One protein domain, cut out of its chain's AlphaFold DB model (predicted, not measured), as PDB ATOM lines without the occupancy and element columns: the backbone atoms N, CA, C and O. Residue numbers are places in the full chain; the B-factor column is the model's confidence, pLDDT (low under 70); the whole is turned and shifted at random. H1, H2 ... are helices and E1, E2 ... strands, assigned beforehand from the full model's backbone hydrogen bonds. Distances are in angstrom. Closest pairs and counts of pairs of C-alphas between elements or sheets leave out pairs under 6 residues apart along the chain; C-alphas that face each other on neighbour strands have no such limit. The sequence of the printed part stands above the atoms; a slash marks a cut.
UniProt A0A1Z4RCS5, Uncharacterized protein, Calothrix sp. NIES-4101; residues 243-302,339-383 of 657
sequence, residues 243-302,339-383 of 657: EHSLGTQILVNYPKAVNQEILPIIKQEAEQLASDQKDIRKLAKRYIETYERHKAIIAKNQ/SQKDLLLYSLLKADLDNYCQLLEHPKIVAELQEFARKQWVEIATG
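AT A GLANCE: This is residues 243 to 302 and 339 to 383 of the 657 residues of an uncharacterized protein of Calothrix sp. NIES-4101 (UniProt A0A1Z4RCS5). Helices H2 and H3 meet as a V. H5 packs over the corner; H4 crosses H3. The whole, 105 residues, mostly helix, is flat, 47 by 37 by 19 A, only just loose, close to compact: radius of gyration of the C-alphas 15.7 A.

IN THESE COORDINATES: Find E1, residues 243 to 245, from C-alpha 243 at (126.224, 232.997, 220.094). Then come H1, 247 to 251; H2, 255 to 276, 29.0 A; H3, 280 to 298; H4, 340 to 354; H5, 363 to 381, ending at (108.828, 229.553, 218.765).

HOW THE PARTS SIT: Look where H3 touches H4, closest C-alphas Ile 288 and Tyr 346, 5.9 A, at a steep tilt of 55 degrees. H5 touches H3, closest C-alphas Leu 369 and Ala 284, 6.8 A, and H2, Ile 380 and Ile 266, 5.8 A. Helix O i to N i+4 pairs are within hydrogen-bond range, but in H2 15 of 18.

THE WHOLE: Across the cut, residues 303 to 338, C-alphas 302 and 339 are 21.6 A apart. pLDDT is under 70 at 299 to 302 and 339 to 341.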
ATOM      1  N   GLU A 243     127.388 233.877 220.002       86.81
ATOM      2  CA  GLU A 243     126.224 232.997 220.094       86.81
ATOM      3  C   GLU A 243     125.958 232.328 218.745       86.81
ATOM      4  O   GLU A 243     126.180 232.910 217.685       86.81
ATOM      5  N   HIS A 244     125.492 231.086 218.794       88.56
ATOM      6  CA  HIS A 244     125.016 230.347 217.640       88.56
ATOM      7  C   HIS A 244     123.655 229.742 217.948       88.56
ATOM      8  O   HIS A 244     123.533 228.864 218.803       88.56
ATOM      9  N   SER A 245     122.629 230.210 217.253       90.31
ATOM     10  CA  SER A 245     121.273 229.694 217.405       90.31
ATOM     11  C   SER A 245     121.155 228.310 216.763       90.31
ATOM     12  O   SER A 245     121.478 228.158 215.588       90.31
ATOM     13  N   LEU A 246     120.632 227.307 217.477       86.00
ATOM     14  CA  LEU A 246     120.386 225.997 216.855       86.00
ATOM     15  C   LEU A 246     119.229 226.059 215.845       86.00
ATOM     16  O   LEU A 246     119.343 225.623 214.697       86.00
ATOM     17  N   GLY A 247     118.093 226.606 216.289       87.19
ATOM     18  CA  GLY A 247     116.890 226.757 215.476       87.19
ATOM     19  C   GLY A 247     116.329 225.442 214.920       87.19
ATOM     20  O   GLY A 247     116.759 224.332 215.242       87.19
ATOM     21  N   THR A 248     115.343 225.564 214.032       85.88
ATOM     22  CA  THR A 248     114.652 224.390 213.473       85.88
ATOM     23  C   THR A 248     115.528 223.519 212.577       85.88
ATOM     24  O   THR A 248     115.244 222.334 212.450       85.88
ATOM     25  N   GLN A 249     116.566 224.078 211.943       81.25
ATOM     26  CA  GLN A 249     117.459 223.321 211.056       81.25
ATOM     27  C   GLN A 249     118.200 222.218 211.813       81.25
ATOM     28  O   GLN A 249     118.364 221.119 211.288       81.25
ATOM     29  N   ILE A 250     118.577 222.488 213.064       87.69
ATOM     30  CA  ILE A 250     119.246 221.512 213.918       87.69
ATOM     31  C   ILE A 250     118.215 220.694 214.693       87.69
ATOM     32  O   ILE A 250     118.187 219.470 214.572       87.69
ATOM     33  N   LEU A 251     117.314 221.352 215.428       91.62
ATOM     34  CA  LEU A 251     116.436 220.691 216.399       91.62
ATOM     35  C   LEU A 251     115.445 219.693 215.780       91.62
ATOM     36  O   LEU A 251     115.081 218.720 216.439       91.62
ATOM     37  N   VAL A 252     115.059 219.858 214.507       91.56
ATOM     38  CA  VAL A 252     114.185 218.890 213.813       91.56
ATOM     39  C   VAL A 252     114.799 217.486 213.739       91.56
ATOM     40  O   VAL A 252     114.077 216.499 213.635       91.56
ATOM     41  N   ASN A 253     116.127 217.373 213.826       94.00
ATOM     42  CA  ASN A 253     116.829 216.093 213.802       94.00
ATOM     43  C   ASN A 253     116.774 215.342 215.145       94.00
ATOM     44  O   ASN A 253     117.049 214.140 215.159       94.00
ATOM     45  N   TYR A 254     116.395 216.014 216.241       95.25
ATOM     46  CA  TYR A 254     116.508 215.503 217.615       95.25
ATOM     47  C   TYR A 254     115.181 215.580 218.402       95.25
ATOM     48  O   TYR A 254     115.101 216.240 219.438       95.25
ATOM     49  N   PRO A 255     114.095 214.938 217.929       93.06
ATOM     50  CA  PRO A 255     112.772 215.022 218.547       93.06
ATOM     51  C   PRO A 255     112.703 214.500 219.991       93.06
ATOM     52  O   PRO A 255     111.850 214.967 220.748       93.06
ATOM     53  N   LYS A 256     113.551 213.540 220.400       94.00
ATOM     54  CA  LYS A 256     113.520 213.031 221.782       94.00
ATOM     55  C   LYS A 256     114.092 214.078 222.731       94.00
ATOM     56  O   LYS A 256     113.447 214.393 223.729       94.00
ATOM     57  N   ALA A 257     115.243 214.647 222.377       95.56
ATOM     58  CA  ALA A 257     115.859 215.750 223.103       95.56
ATOM     59  C   ALA A 257     114.941 216.974 223.124       95.56
ATOM     60  O   ALA A 257     114.731 217.574 224.177       95.56
ATOM     61  N   VAL A 258     114.295 217.287 221.995       94.19
ATOM     62  CA  VAL A 258     113.320 218.378 221.940       94.19
ATOM     63  C   VAL A 258     112.214 218.175 222.971       94.19
ATOM     64  O   VAL A 258     111.940 219.077 223.754       94.19
ATOM     65  N   ASN A 259     111.618 216.985 223.027       93.31
ATOM     66  CA  ASN A 259     110.528 216.712 223.955       93.31
ATOM     67  C   ASN A 259     110.959 216.704 225.434       93.31
ATOM     68  O   ASN A 259     110.206 217.155 226.291       93.31
ATOM     69  N   GLN A 260     112.139 216.162 225.739       95.06
ATOM     70  CA  GLN A 260     112.581 215.929 227.120       95.06
ATOM     71  C   GLN A 260     113.299 217.128 227.746       95.06
ATOM     72  O   GLN A 260     113.256 217.288 228.961       95.06
ATOM     73  N   GLU A 261     113.940 217.959 226.929       95.12
ATOM     74  CA  GLU A 261     114.881 218.982 227.390       95.12
ATOM     75  C   GLU A 261     114.561 220.359 226.808       95.12
ATOM     76  O   GLU A 261     114.363 221.311 227.559       95.12
ATOM     77  N   ILE A 262     114.406 220.470 225.485       95.19
ATOM     78  CA  ILE A 262     114.253 221.780 224.831       95.19
ATOM     79  C   ILE A 262     112.870 222.399 225.062       95.19
ATOM     80  O   ILE A 262     112.779 223.586 225.365       95.19
ATOM     81  N   LEU A 263     111.788 221.620 224.941       94.50
ATOM     82  CA  LEU A 263     110.417 222.102 225.151       94.50
ATOM     83  C   LEU A 263     110.215 222.717 226.549       94.50
ATOM     84  O   LEU A 263     109.647 223.810 226.624       94.50
ATOM     85  N   PRO A 264     110.671 222.083 227.651       95.88
ATOM     86  CA  PRO A 264     110.661 222.708 228.971       95.88
ATOM     87  C   PRO A 264     111.358 224.074 229.017       95.88
ATOM     88  O   PRO A 264     110.779 225.021 229.551       95.88
ATOM     89  N   ILE A 265     112.554 224.191 228.423       95.00
ATOM     90  CA  ILE A 265     113.341 225.435 228.403       95.00
ATOM     91  C   ILE A 265     112.570 226.541 227.678       95.00
ATOM     92  O   ILE A 265     112.287 227.586 228.263       95.00
ATOM     93  N   ILE A 266     112.146 226.298 226.433       94.69
ATOM     94  CA  ILE A 266     111.470 227.332 225.636       94.69
ATOM     95  C   ILE A 266     110.099 227.705 226.217       94.69
ATOM     96  O   ILE A 266     109.661 228.845 226.081       94.69
ATOM     97  N   LYS A 267     109.413 226.775 226.900       96.62
ATOM     98  CA  LYS A 267     108.150 227.069 227.590       96.62
ATOM     99  C   LYS A 267     108.374 228.029 228.757       96.62
ATOM    100  O   LYS A 267     107.619 228.988 228.901       96.62
ATOM    101  N   GLN A 268     109.417 227.803 229.551       96.62
ATOM    102  CA  GLN A 268     109.789 228.713 230.631       96.62
ATOM    103  C   GLN A 268     110.173 230.097 230.083       96.62
ATOM    104  O   GLN A 268     109.734 231.116 230.616       96.62
ATOM    105  N   GLU A 269     110.942 230.152 228.992       95.56
ATOM    106  CA  GLU A 269     111.292 231.413 228.329       95.56
ATOM    107  C   GLU A 269     110.060 232.158 227.801       95.56
ATOM    108  O   GLU A 269     109.963 233.373 227.978       95.56
ATOM    109  N   ALA A 270     109.109 231.438 227.197       97.25
ATOM    110  CA  ALA A 270     107.839 231.981 226.722       97.25
ATOM    111  C   ALA A 270     107.002 232.565 227.868       97.25
ATOM    112  O   ALA A 270     106.505 233.686 227.768       97.25
ATOM    113  N   GLU A 271     106.853 231.828 228.971       97.56
ATOM    114  CA  GLU A 271     106.121 232.289 230.156       97.56
ATOM    115  C   GLU A 271     106.771 233.541 230.764       97.56
ATOM    116  O   GLU A 271     106.072 234.499 231.113       97.56
ATOM    117  N   GLN A 272     108.106 233.574 230.818       96.19
ATOM    118  CA  GLN A 272     108.853 234.738 231.283       96.19
ATOM    119  C   GLN A 272     108.653 235.940 230.352       96.19
ATOM    120  O   GLN A 272     108.292 237.015 230.828       96.19
ATOM    121  N   LEU A 273     108.798 235.771 229.033       96.56
ATOM    122  CA  LEU A 273     108.587 236.850 228.063       96.56
ATOM    123  C   LEU A 273     107.144 237.379 228.102       96.56
ATOM    124  O   LEU A 273     106.925 238.590 228.063       96.56
ATOM    125  N   ALA A 274     106.157 236.492 228.257       97.19
ATOM    126  CA  ALA A 274     104.752 236.863 228.410       97.19
ATOM    127  C   ALA A 274     104.472 237.676 229.685       97.19
ATOM    128  O   ALA A 274     103.533 238.476 229.714       97.19
ATOM    129  N   SER A 275     105.260 237.462 230.739       96.62
ATOM    130  CA  SER A 275     105.222 238.250 231.972       96.62
ATOM    131  C   SER A 275     105.933 239.594 231.797       96.62
ATOM    132  O   SER A 275     105.373 240.633 232.149       96.62
ATOM    133  N   ASP A 276     107.130 239.585 231.202       94.69
ATOM    134  CA  ASP A 276     107.965 240.770 230.998       94.69
ATOM    135  C   ASP A 276     107.283 241.792 230.083       94.69
ATOM    136  O   ASP A 276     107.276 242.978 230.390       94.69
ATOM    137  N   GLN A 277     106.615 241.350 229.012       94.00
ATOM    138  CA  GLN A 277     105.940 242.248 228.063       94.00
ATOM    139  C   GLN A 277     104.750 243.024 228.661       94.00
ATOM    140  O   GLN A 277     104.261 243.963 228.036       94.00
ATOM    141  N   LYS A 278     104.261 242.645 229.852       93.88
ATOM    142  CA  LYS A 278     103.197 243.379 230.563       93.88
ATOM    143  C   LYS A 278     103.719 244.615 231.296       93.88
ATOM    144  O   LYS A 278     102.917 245.430 231.741       93.88
ATOM    145  N   ASP A 279     105.037 244.741 231.456       93.62
ATOM    146  CA  ASP A 279     105.691 245.865 232.121       93.62
ATOM    147  C   ASP A 279     106.888 246.322 231.287       93.62
ATOM    148  O   ASP A 279     107.910 245.640 231.205       93.62
ATOM    149  N   ILE A 280     106.785 247.511 230.693       91.38
ATOM    150  CA  ILE A 280     107.820 248.047 229.803       91.38
ATOM    151  C   ILE A 280     109.203 248.130 230.464       91.38
ATOM    152  O   ILE A 280     110.214 247.960 229.787       91.38
ATOM    153  N   ARG A 281     109.264 248.289 231.794       93.62
ATOM    154  CA  ARG A 281     110.526 248.295 232.549       93.62
ATOM    155  C   ARG A 281     111.176 246.918 232.561       93.62
ATOM    156  O   ARG A 281     112.389 246.811 232.418       93.62
ATOM    157  N   LYS A 282     110.379 245.855 232.703       94.69
ATOM    158  CA  LYS A 282     110.876 244.472 232.646       94.69
ATOM    159  C   LYS A 282     111.328 244.112 231.239       94.69
ATOM    160  O   LYS A 282     112.381 243.505 231.089       94.69
ATOM    161  N   LEU A 283     110.582 244.536 230.219       94.38
ATOM    162  CA  LEU A 283     110.969 244.315 228.828       94.38
ATOM    163  C   LEU A 283     112.276 245.045 228.471       94.38
ATOM    164  O   LEU A 283     113.160 244.450 227.859       94.38
ATOM    165  N   ALA A 284     112.440 246.293 228.921       94.44
ATOM    166  CA  ALA A 284     113.691 247.039 228.787       94.44
ATOM    167  C   ALA A 284     114.847 246.381 229.559       94.44
ATOM    168  O   ALA A 284     115.945 246.235 229.023       94.44
ATOM    169  N   LYS A 285     114.599 245.901 230.784       94.31
ATOM    170  CA  LYS A 285     115.596 245.149 231.558       94.31
ATOM    171  C   LYS A 285     116.025 243.870 230.834       94.31
ATOM    172  O   LYS A 285     117.216 243.596 230.749       94.31
ATOM    173  N   ARG A 286     115.081 243.129 230.251       93.88
ATOM    174  CA  ARG A 286     115.370 241.935 229.446       93.88
ATOM    175  C   ARG A 286     116.216 242.264 228.213       93.88
ATOM    176  O   ARG A 286     117.131 241.510 227.894       93.88
ATOM    177  N   TYR A 287     115.942 243.383 227.533       92.56
ATOM    178  CA  TYR A 287     116.781 243.864 226.425       92.56
ATOM    179  C   TYR A 287     118.232 244.072 226.888       92.56
ATOM    180  O   TYR A 287     119.159 243.556 226.264       92.56
ATOM    181  N   ILE A 288     118.422 244.754 228.025       91.12
ATOM    182  CA  ILE A 288     119.743 244.970 228.634       91.12
ATOM    183  C   ILE A 288     120.416 243.637 228.968       91.12
ATOM    184  O   ILE A 288     121.563 243.433 228.592       91.12
ATOM    185  N   GLU A 289     119.721 242.714 229.632       91.38
ATOM    186  CA  GLU A 289     120.271 241.403 230.006       91.38
ATOM    187  C   GLU A 289     120.704 240.581 228.784       91.38
ATOM    188  O   GLU A 289     121.758 239.945 228.813       91.38
ATOM    189  N   THR A 290     119.932 240.614 227.695       87.94
ATOM    190  CA  THR A 290     120.318 239.976 226.427       87.94
ATOM    191  C   THR A 290     121.568 240.612 225.834       87.94
ATOM    192  O   THR A 290     122.493 239.899 225.451       87.94
ATOM    193  N   TYR A 291     121.644 241.940 225.834       85.38
ATOM    194  CA  TYR A 291     122.816 242.655 225.344       85.38
ATOM    195  C   TYR A 291     124.083 242.367 226.178       85.38
ATOM    196  O   TYR A 291     125.153 242.093 225.632       85.38
ATOM    197  N   GLU A 292     123.967 242.361 227.508       86.62
ATOM    198  CA  GLU A 292     125.079 242.052 228.418       86.62
ATOM    199  C   GLU A 292     125.550 240.599 228.281       86.62
ATOM    200  O   GLU A 292     126.750 240.329 228.346       86.62
ATOM    201  N   ARG A 293     124.635 239.652 228.031       85.12
ATOM    202  CA  ARG A 293     124.990 238.253 227.747       85.12
ATOM    203  C   ARG A 293     125.868 238.142 226.501       85.12
ATOM    204  O   ARG A 293     126.900 237.472 226.546       85.12
ATOM    205  N   HIS A 294     125.508 238.844 225.425       78.88
ATOM    206  CA  HIS A 294     126.303 238.869 224.195       78.88
ATOM    207  C   HIS A 294     127.703 239.447 224.448       78.88
ATOM    208  O   HIS A 294     128.705 238.855 224.038       78.88
ATOM    209  N   LYS A 295     127.794 240.557 225.194       79.38
ATOM    210  CA  LYS A 295     129.080 241.135 225.613       79.38
ATOM    211  C   LYS A 295     129.925 240.159 226.430       79.38
ATOM    212  O   LYS A 295     131.121 240.030 226.179       79.38
ATOM    213  N   ALA A 296     129.318 239.455 227.383       80.50
ATOM    214  CA  ALA A 296     130.018 238.506 228.241       80.50
ATOM    215  C   ALA A 296     130.620 237.333 227.449       80.50
ATOM    216  O   ALA A 296     131.722 236.889 227.761       80.50
ATOM    217  N   ILE A 297     129.934 236.856 226.403       78.69
ATOM    218  CA  ILE A 297     130.444 235.785 225.532       78.69
ATOM    219  C   ILE A 297     131.688 236.240 224.773       78.69
ATOM    220  O   ILE A 297     132.687 235.520 224.748       78.69
ATOM    221  N   ILE A 298     131.654 237.454 224.222       71.31
ATOM    222  CA  ILE A 298     132.799 238.062 223.539       71.31
ATOM    223  C   ILE A 298     133.985 238.241 224.507       71.31
ATOM    224  O   ILE A 298     135.141 238.094 224.111       71.31
ATOM    225  N   ALA A 299     133.707 238.506 225.787       69.56
ATOM    226  CA  ALA A 299     134.706 238.750 226.824       69.56
ATOM    227  C   ALA A 299     135.265 237.483 227.514       69.56
ATOM    228  O   ALA A 299     136.060 237.622 228.444       69.56
ATOM    229  N   LYS A 300     134.891 236.260 227.089       67.56
ATOM    230  CA  LYS A 300     135.168 234.996 227.816       67.56
ATOM    231  C   LYS A 300     136.641 234.711 228.171       67.56
ATOM    232  O   LYS A 300     136.850 233.918 229.080       67.56
ATOM    233  N   ASN A 301     137.640 235.362 227.556       51.50
ATOM    234  CA  ASN A 301     139.035 235.305 228.037       51.50
ATOM    235  C   ASN A 301     139.764 236.661 228.178       51.50
ATOM    236  O   ASN A 301     140.843 236.674 228.767       51.50
ATOM    237  N   GLN A 302     139.232 237.793 227.690       48.75
ATOM    238  CA  GLN A 302     139.777 239.144 227.942       48.75
ATOM    239  C   GLN A 302     138.662 240.203 227.872       48.75
ATOM    240  O   GLN A 302     137.818 240.111 226.977       48.75
ATOM    241  N   SER A 339     124.800 246.630 216.199       57.88
ATOM    242  CA  SER A 339     124.529 247.788 215.371       57.88
ATOM    243  C   SER A 339     124.720 249.012 216.272       57.88
ATOM    244  O   SER A 339     124.342 248.985 217.444       57.88
ATOM    245  N   GLN A 340     125.327 250.093 215.780       59.56
ATOM    246  CA  GLN A 340     125.481 251.316 216.588       59.56
ATOM    247  C   GLN A 340     124.132 251.771 217.188       59.56
ATOM    248  O   GLN A 340     124.079 252.329 218.283       59.56
ATOM    249  N   LYS A 341     123.024 251.431 216.508       67.62
ATOM    250  CA  LYS A 341     121.645 251.560 216.988       67.62
ATOM    251  C   LYS A 341     121.366 250.749 218.266       67.62
ATOM    252  O   LYS A 341     120.793 251.307 219.199       67.62
ATOM    253  N   ASP A 342     121.761 249.480 218.328       71.94
ATOM    254  CA  ASP A 342     121.578 248.624 219.509       71.94
ATOM    255  C   ASP A 342     122.429 249.085 220.696       71.94
ATOM    256  O   ASP A 342     121.942 249.105 221.824       71.94
ATOM    257  N   LEU A 343     123.671 249.534 220.460       76.50
ATOM    258  CA  LEU A 343     124.522 250.094 221.521       76.50
ATOM    259  C   LEU A 343     123.903 251.360 222.128       76.50
ATOM    260  O   LEU A 343     123.906 251.536 223.351       76.50
ATOM    261  N   LEU A 344     123.359 252.236 221.276       79.81
ATOM    262  CA  LEU A 344     122.669 253.449 221.705       79.81
ATOM    263  C   LEU A 344     121.408 253.111 222.503       79.81
ATOM    264  O   LEU A 344     121.213 253.663 223.585       79.81
ATOM    265  N   LEU A 345     120.571 252.203 221.992       86.38
ATOM    266  CA  LEU A 345     119.350 251.788 222.673       86.38
ATOM    267  C   LEU A 345     119.669 251.144 224.026       86.38
ATOM    268  O   LEU A 345     119.076 251.528 225.028       86.38
ATOM    269  N   TYR A 346     120.651 250.241 224.084       88.69
ATOM    270  CA  TYR A 346     121.153 249.663 225.331       88.69
ATOM    271  C   TYR A 346     121.595 250.746 226.324       88.69
ATOM    272  O   TYR A 346     121.156 250.736 227.474       88.69
ATOM    273  N   SER A 347     122.424 251.697 225.885       86.19
ATOM    274  CA  SER A 347     122.964 252.751 226.754       86.19
ATOM    275  C   SER A 347     121.855 253.661 227.286       86.19
ATOM    276  O   SER A 347     121.839 253.993 228.471       86.19
ATOM    277  N   LEU A 348     120.898 254.016 226.424       89.62
ATOM    278  CA  LEU A 348     119.744 254.840 226.768       89.62
ATOM    279  C   LEU A 348     118.810 254.123 227.745       89.62
ATOM    280  O   LEU A 348     118.443 254.705 228.762       89.62
ATOM    281  N   LEU A 349     118.454 252.865 227.472       91.62
ATOM    282  CA  LEU A 349     117.592 252.072 228.352       91.62
ATOM    283  C   LEU A 349     118.241 251.847 229.716       91.62
ATOM    284  O   LEU A 349     117.557 251.954 230.730       91.62
ATOM    285  N   LYS A 350     119.548 251.562 229.747       91.12
ATOM    286  CA  LYS A 350     120.302 251.362 230.991       91.12
ATOM    287  C   LYS A 350     120.316 252.635 231.831       91.12
ATOM    288  O   LYS A 350     119.919 252.600 232.989       91.12
ATOM    289  N   ALA A 351     120.665 253.771 231.226       89.94
ATOM    290  CA  ALA A 351     120.657 255.056 231.916       89.94
ATOM    291  C   ALA A 351     119.253 255.464 232.399       89.94
ATOM    292  O   ALA A 351     119.122 255.988 233.502       89.94
ATOM    293  N   ASP A 352     118.204 255.235 231.607       91.50
ATOM    294  CA  ASP A 352     116.839 255.607 231.994       91.50
ATOM    295  C   ASP A 352     116.291 254.714 233.120       91.50
ATOM    296  O   ASP A 352     115.706 255.229 234.075       91.50
ATOM    297  N   LEU A 353     116.532 253.396 233.056       90.31
ATOM    298  CA  LEU A 353     116.117 252.439 234.090       90.31
ATOM    299  C   LEU A 353     116.836 252.645 235.425       90.31
ATOM    300  O   LEU A 353     116.209 252.483 236.472       90.31
ATOM    301  N   ASP A 354     118.115 253.023 235.395       87.88
ATOM    302  CA  ASP A 354     118.895 253.308 236.605       87.88
ATOM    303  C   ASP A 354     118.494 254.642 237.268       87.88
ATOM    304  O   ASP A 354     118.868 254.896 238.413       87.88
ATOM    305  N   ASN A 355     117.733 255.497 236.568       83.94
ATOM    306  CA  ASN A 355     117.374 256.837 237.031       83.94
ATOM    307  C   ASN A 355     115.855 257.091 237.012       83.94
ATOM    308  O   ASN A 355     115.153 256.754 237.964       83.94
ATOM    309  N   TYR A 356     115.350 257.762 235.971       80.06
ATOM    310  CA  TYR A 356     114.052 258.444 236.010       80.06
ATOM    311  C   TYR A 356     112.919 257.709 235.276       80.06
ATOM    312  O   TYR A 356     111.764 258.091 235.461       80.06
ATOM    313  N   CYS A 357     113.214 256.673 234.478       85.69
ATOM    314  CA  CYS A 357     112.235 255.907 233.690       85.69
ATOM    315  C   CYS A 357     111.308 256.783 232.816       85.69
ATOM    316  O   CYS A 357     110.121 256.485 232.675       85.69
ATOM    317  N   GLN A 358     111.819 257.888 232.265       84.81
ATOM    318  CA  GLN A 358     111.027 258.878 231.519       84.81
ATOM    319  C   GLN A 358     110.946 258.571 230.023       84.81
ATOM    320  O   GLN A 358     110.019 259.017 229.347       84.81
ATOM    321  N   LEU A 359     111.923 257.839 229.488       88.25
ATOM    322  CA  LEU A 359     112.052 257.594 228.052       88.25
ATOM    323  C   LEU A 359     111.368 256.302 227.614       88.25
ATOM    324  O   LEU A 359     111.111 256.135 226.423       88.25
ATOM    325  N   LEU A 360     111.034 255.408 228.550       88.12
ATOM    326  CA  LEU A 360     110.377 254.135 228.241       88.12
ATOM    327  C   LEU A 360     109.047 254.314 227.497       88.12
ATOM    328  O   LEU A 360     108.750 253.535 226.600       88.12
ATOM    329  N   GLU A 361     108.274 255.357 227.808       86.38
ATOM    330  CA  GLU A 361     106.995 255.642 227.137       86.38
ATOM    331  C   GLU A 361     107.155 256.394 225.805       86.38
ATOM    332  O   GLU A 361     106.178 256.603 225.082       86.38
ATOM    333  N   HIS A 362     108.377 256.793 225.438       91.75
ATOM    334  CA  HIS A 362     108.615 257.477 224.174       91.75
ATOM    335  C   HIS A 362     108.249 256.547 222.998       91.75
ATOM    336  O   HIS A 362     108.778 255.434 222.927       91.75
ATOM    337  N   PRO A 363     107.434 256.982 222.010       90.25
ATOM    338  CA  PRO A 363     106.908 256.100 220.962       90.25
ATOM    339  C   PRO A 363     107.976 255.306 220.202       90.25
ATOM    340  O   PRO A 363     107.771 254.140 219.874       90.25
ATOM    341  N   LYS A 364     109.146 255.915 219.966       88.44
ATOM    342  CA  LYS A 364     110.286 255.230 219.336       88.44
ATOM    343  C   LYS A 364     110.835 254.091 220.203       88.44
ATOM    344  O   LYS A 364     111.113 253.029 219.674       88.44
ATOM    345  N   ILE A 365     110.962 254.289 221.516       90.25
ATOM    346  CA  ILE A 365     111.465 253.258 222.438       90.25
ATOM    347  C   ILE A 365     110.452 252.124 222.566       90.25
ATOM    348  O   ILE A 365     110.826 250.957 222.478       90.25
ATOM    349  N   VAL A 366     109.164 252.461 222.675       90.94
ATOM    350  CA  VAL A 366     108.075 251.477 222.667       90.94
ATOM    351  C   VAL A 366     108.125 250.618 221.400       90.94
ATOM    352  O   VAL A 366     108.065 249.397 221.503       90.94
ATOM    353  N   ALA A 367     108.283 251.230 220.221       89.88
ATOM    354  CA  ALA A 367     108.366 250.503 218.954       89.88
ATOM    355  C   ALA A 367     109.583 249.560 218.890       89.88
ATOM    356  O   ALA A 367     109.438 248.408 218.482       89.88
ATOM    357  N   GLU A 368     110.763 250.005 219.335       90.44
ATOM    358  CA  GLU A 368     111.961 249.150 219.380       90.44
ATOM    359  C   GLU A 368     111.799 247.984 220.369       90.44
ATOM    360  O   GLU A 368     112.149 246.849 220.050       90.44
ATOM    361  N   LEU A 369     111.218 248.224 221.550       92.44
ATOM    362  CA  LEU A 369     110.955 247.169 222.535       92.44
ATOM    363  C   LEU A 369     109.879 246.182 222.056       92.44
ATOM    364  O   LEU A 369     109.989 244.985 222.318       92.44
ATOM    365  N   GLN A 370     108.861 246.652 221.331       92.50
ATOM    366  CA  GLN A 370     107.863 245.791 220.690       92.50
ATOM    367  C   GLN A 370     108.491 244.914 219.606       92.50
ATOM    368  O   GLN A 370     108.212 243.716 219.554       92.50
ATOM    369  N   GLU A 371     109.369 245.477 218.774       91.06
ATOM    370  CA  GLU A 371     110.098 244.707 217.766       91.06
ATOM    371  C   GLU A 371     111.054 243.699 218.417       91.06
ATOM    372  O   GLU A 371     111.100 242.543 217.999       91.06
ATOM    373  N   PHE A 372     111.747 244.081 219.494       91.81
ATOM    374  CA  PHE A 372     112.533 243.153 220.306       91.81
ATOM    375  C   PHE A 372     111.670 242.003 220.842       91.81
ATOM    376  O   PHE A 372     112.010 240.840 220.632       91.81
ATOM    377  N   ALA A 373     110.523 242.292 221.467       94.38
ATOM    378  CA  ALA A 373     109.614 241.261 221.969       94.38
ATOM    379  C   ALA A 373     109.132 240.328 220.848       94.38
ATOM    380  O   ALA A 373     109.132 239.108 221.016       94.38
ATOM    381  N   ARG A 374     108.771 240.883 219.683       93.62
ATOM    382  CA  ARG A 374     108.370 240.109 218.502       93.62
ATOM    383  C   ARG A 374     109.493 239.176 218.041       93.62
ATOM    384  O   ARG A 374     109.233 237.995 217.814       93.62
ATOM    385  N   LYS A 375     110.731 239.674 217.932       90.38
ATOM    386  CA  LYS A 375     111.910 238.862 217.579       90.38
ATOM    387  C   LYS A 375     112.132 237.736 218.588       90.38
ATOM    388  O   LYS A 375     112.283 236.589 218.181       90.38
ATOM    389  N   GLN A 376     112.051 238.031 219.885       92.50
ATOM    390  CA  GLN A 376     112.203 237.032 220.944       92.50
ATOM    391  C   GLN A 376     111.116 235.948 220.881       92.50
ATOM    392  O   GLN A 376     111.433 234.766 220.980       92.50
ATOM    393  N   TRP A 377     109.854 236.312 220.630       94.81
ATOM    394  CA  TRP A 377     108.780 235.335 220.411       94.81
ATOM    395  C   TRP A 377     109.057 234.419 219.216       94.81
ATOM    396  O   TRP A 377     108.863 233.207 219.317       94.81
ATOM    397  N   VAL A 378     109.546 234.974 218.103       90.50
ATOM    398  CA  VAL A 378     109.935 234.185 216.922       90.50
ATOM    399  C   VAL A 378     111.117 233.269 217.239       90.50
ATOM    400  O   VAL A 378     111.121 232.109 216.823       90.50
ATOM    401  N   GLU A 379     112.116 233.747 217.980       89.94
ATOM    402  CA  GLU A 379     113.264 232.933 218.378       89.94
ATOM    403  C   GLU A 379     112.846 231.748 219.250       89.94
ATOM    404  O   GLU A 379     113.210 230.614 218.937       89.94
ATOM    405  N   ILE A 380     112.026 231.991 220.274       93.06
ATOM    406  CA  ILE A 380     111.491 230.956 221.169       93.06
ATOM    407  C   ILE A 380     110.656 229.945 220.372       93.06
ATOM    408  O   ILE A 380     110.900 228.741 220.443       93.06
ATOM    409  N   ALA A 381     109.717 230.419 219.545       88.88
ATOM    410  CA  ALA A 381     108.828 229.553 218.765       88.88
ATOM    411  C   ALA A 381     109.574 228.687 217.736       88.88
ATOM    412  O   ALA A 381     109.131 227.589 217.409       88.88
ATOM    413  N   THR A 382     110.712 229.166 217.226       85.94
ATOM    414  CA  THR A 382     111.531 228.444 216.237       85.94
ATOM    415  C   THR A 382     112.715 227.695 216.855       85.94
ATOM    416  O   THR A 382     113.535 227.142 216.117       85.94
ATOM    417  N   GLY A 383     112.825 227.680 218.190       87.81
ATOM    418  CA  GLY A 383     113.933 227.068 218.930       87.81
ATOM    419  C   GLY A 383     115.288 227.758 218.720       87.81
ATOM    420  O   GLY A 383     116.324 227.205 219.077       87.81
TER     421      GLY A 383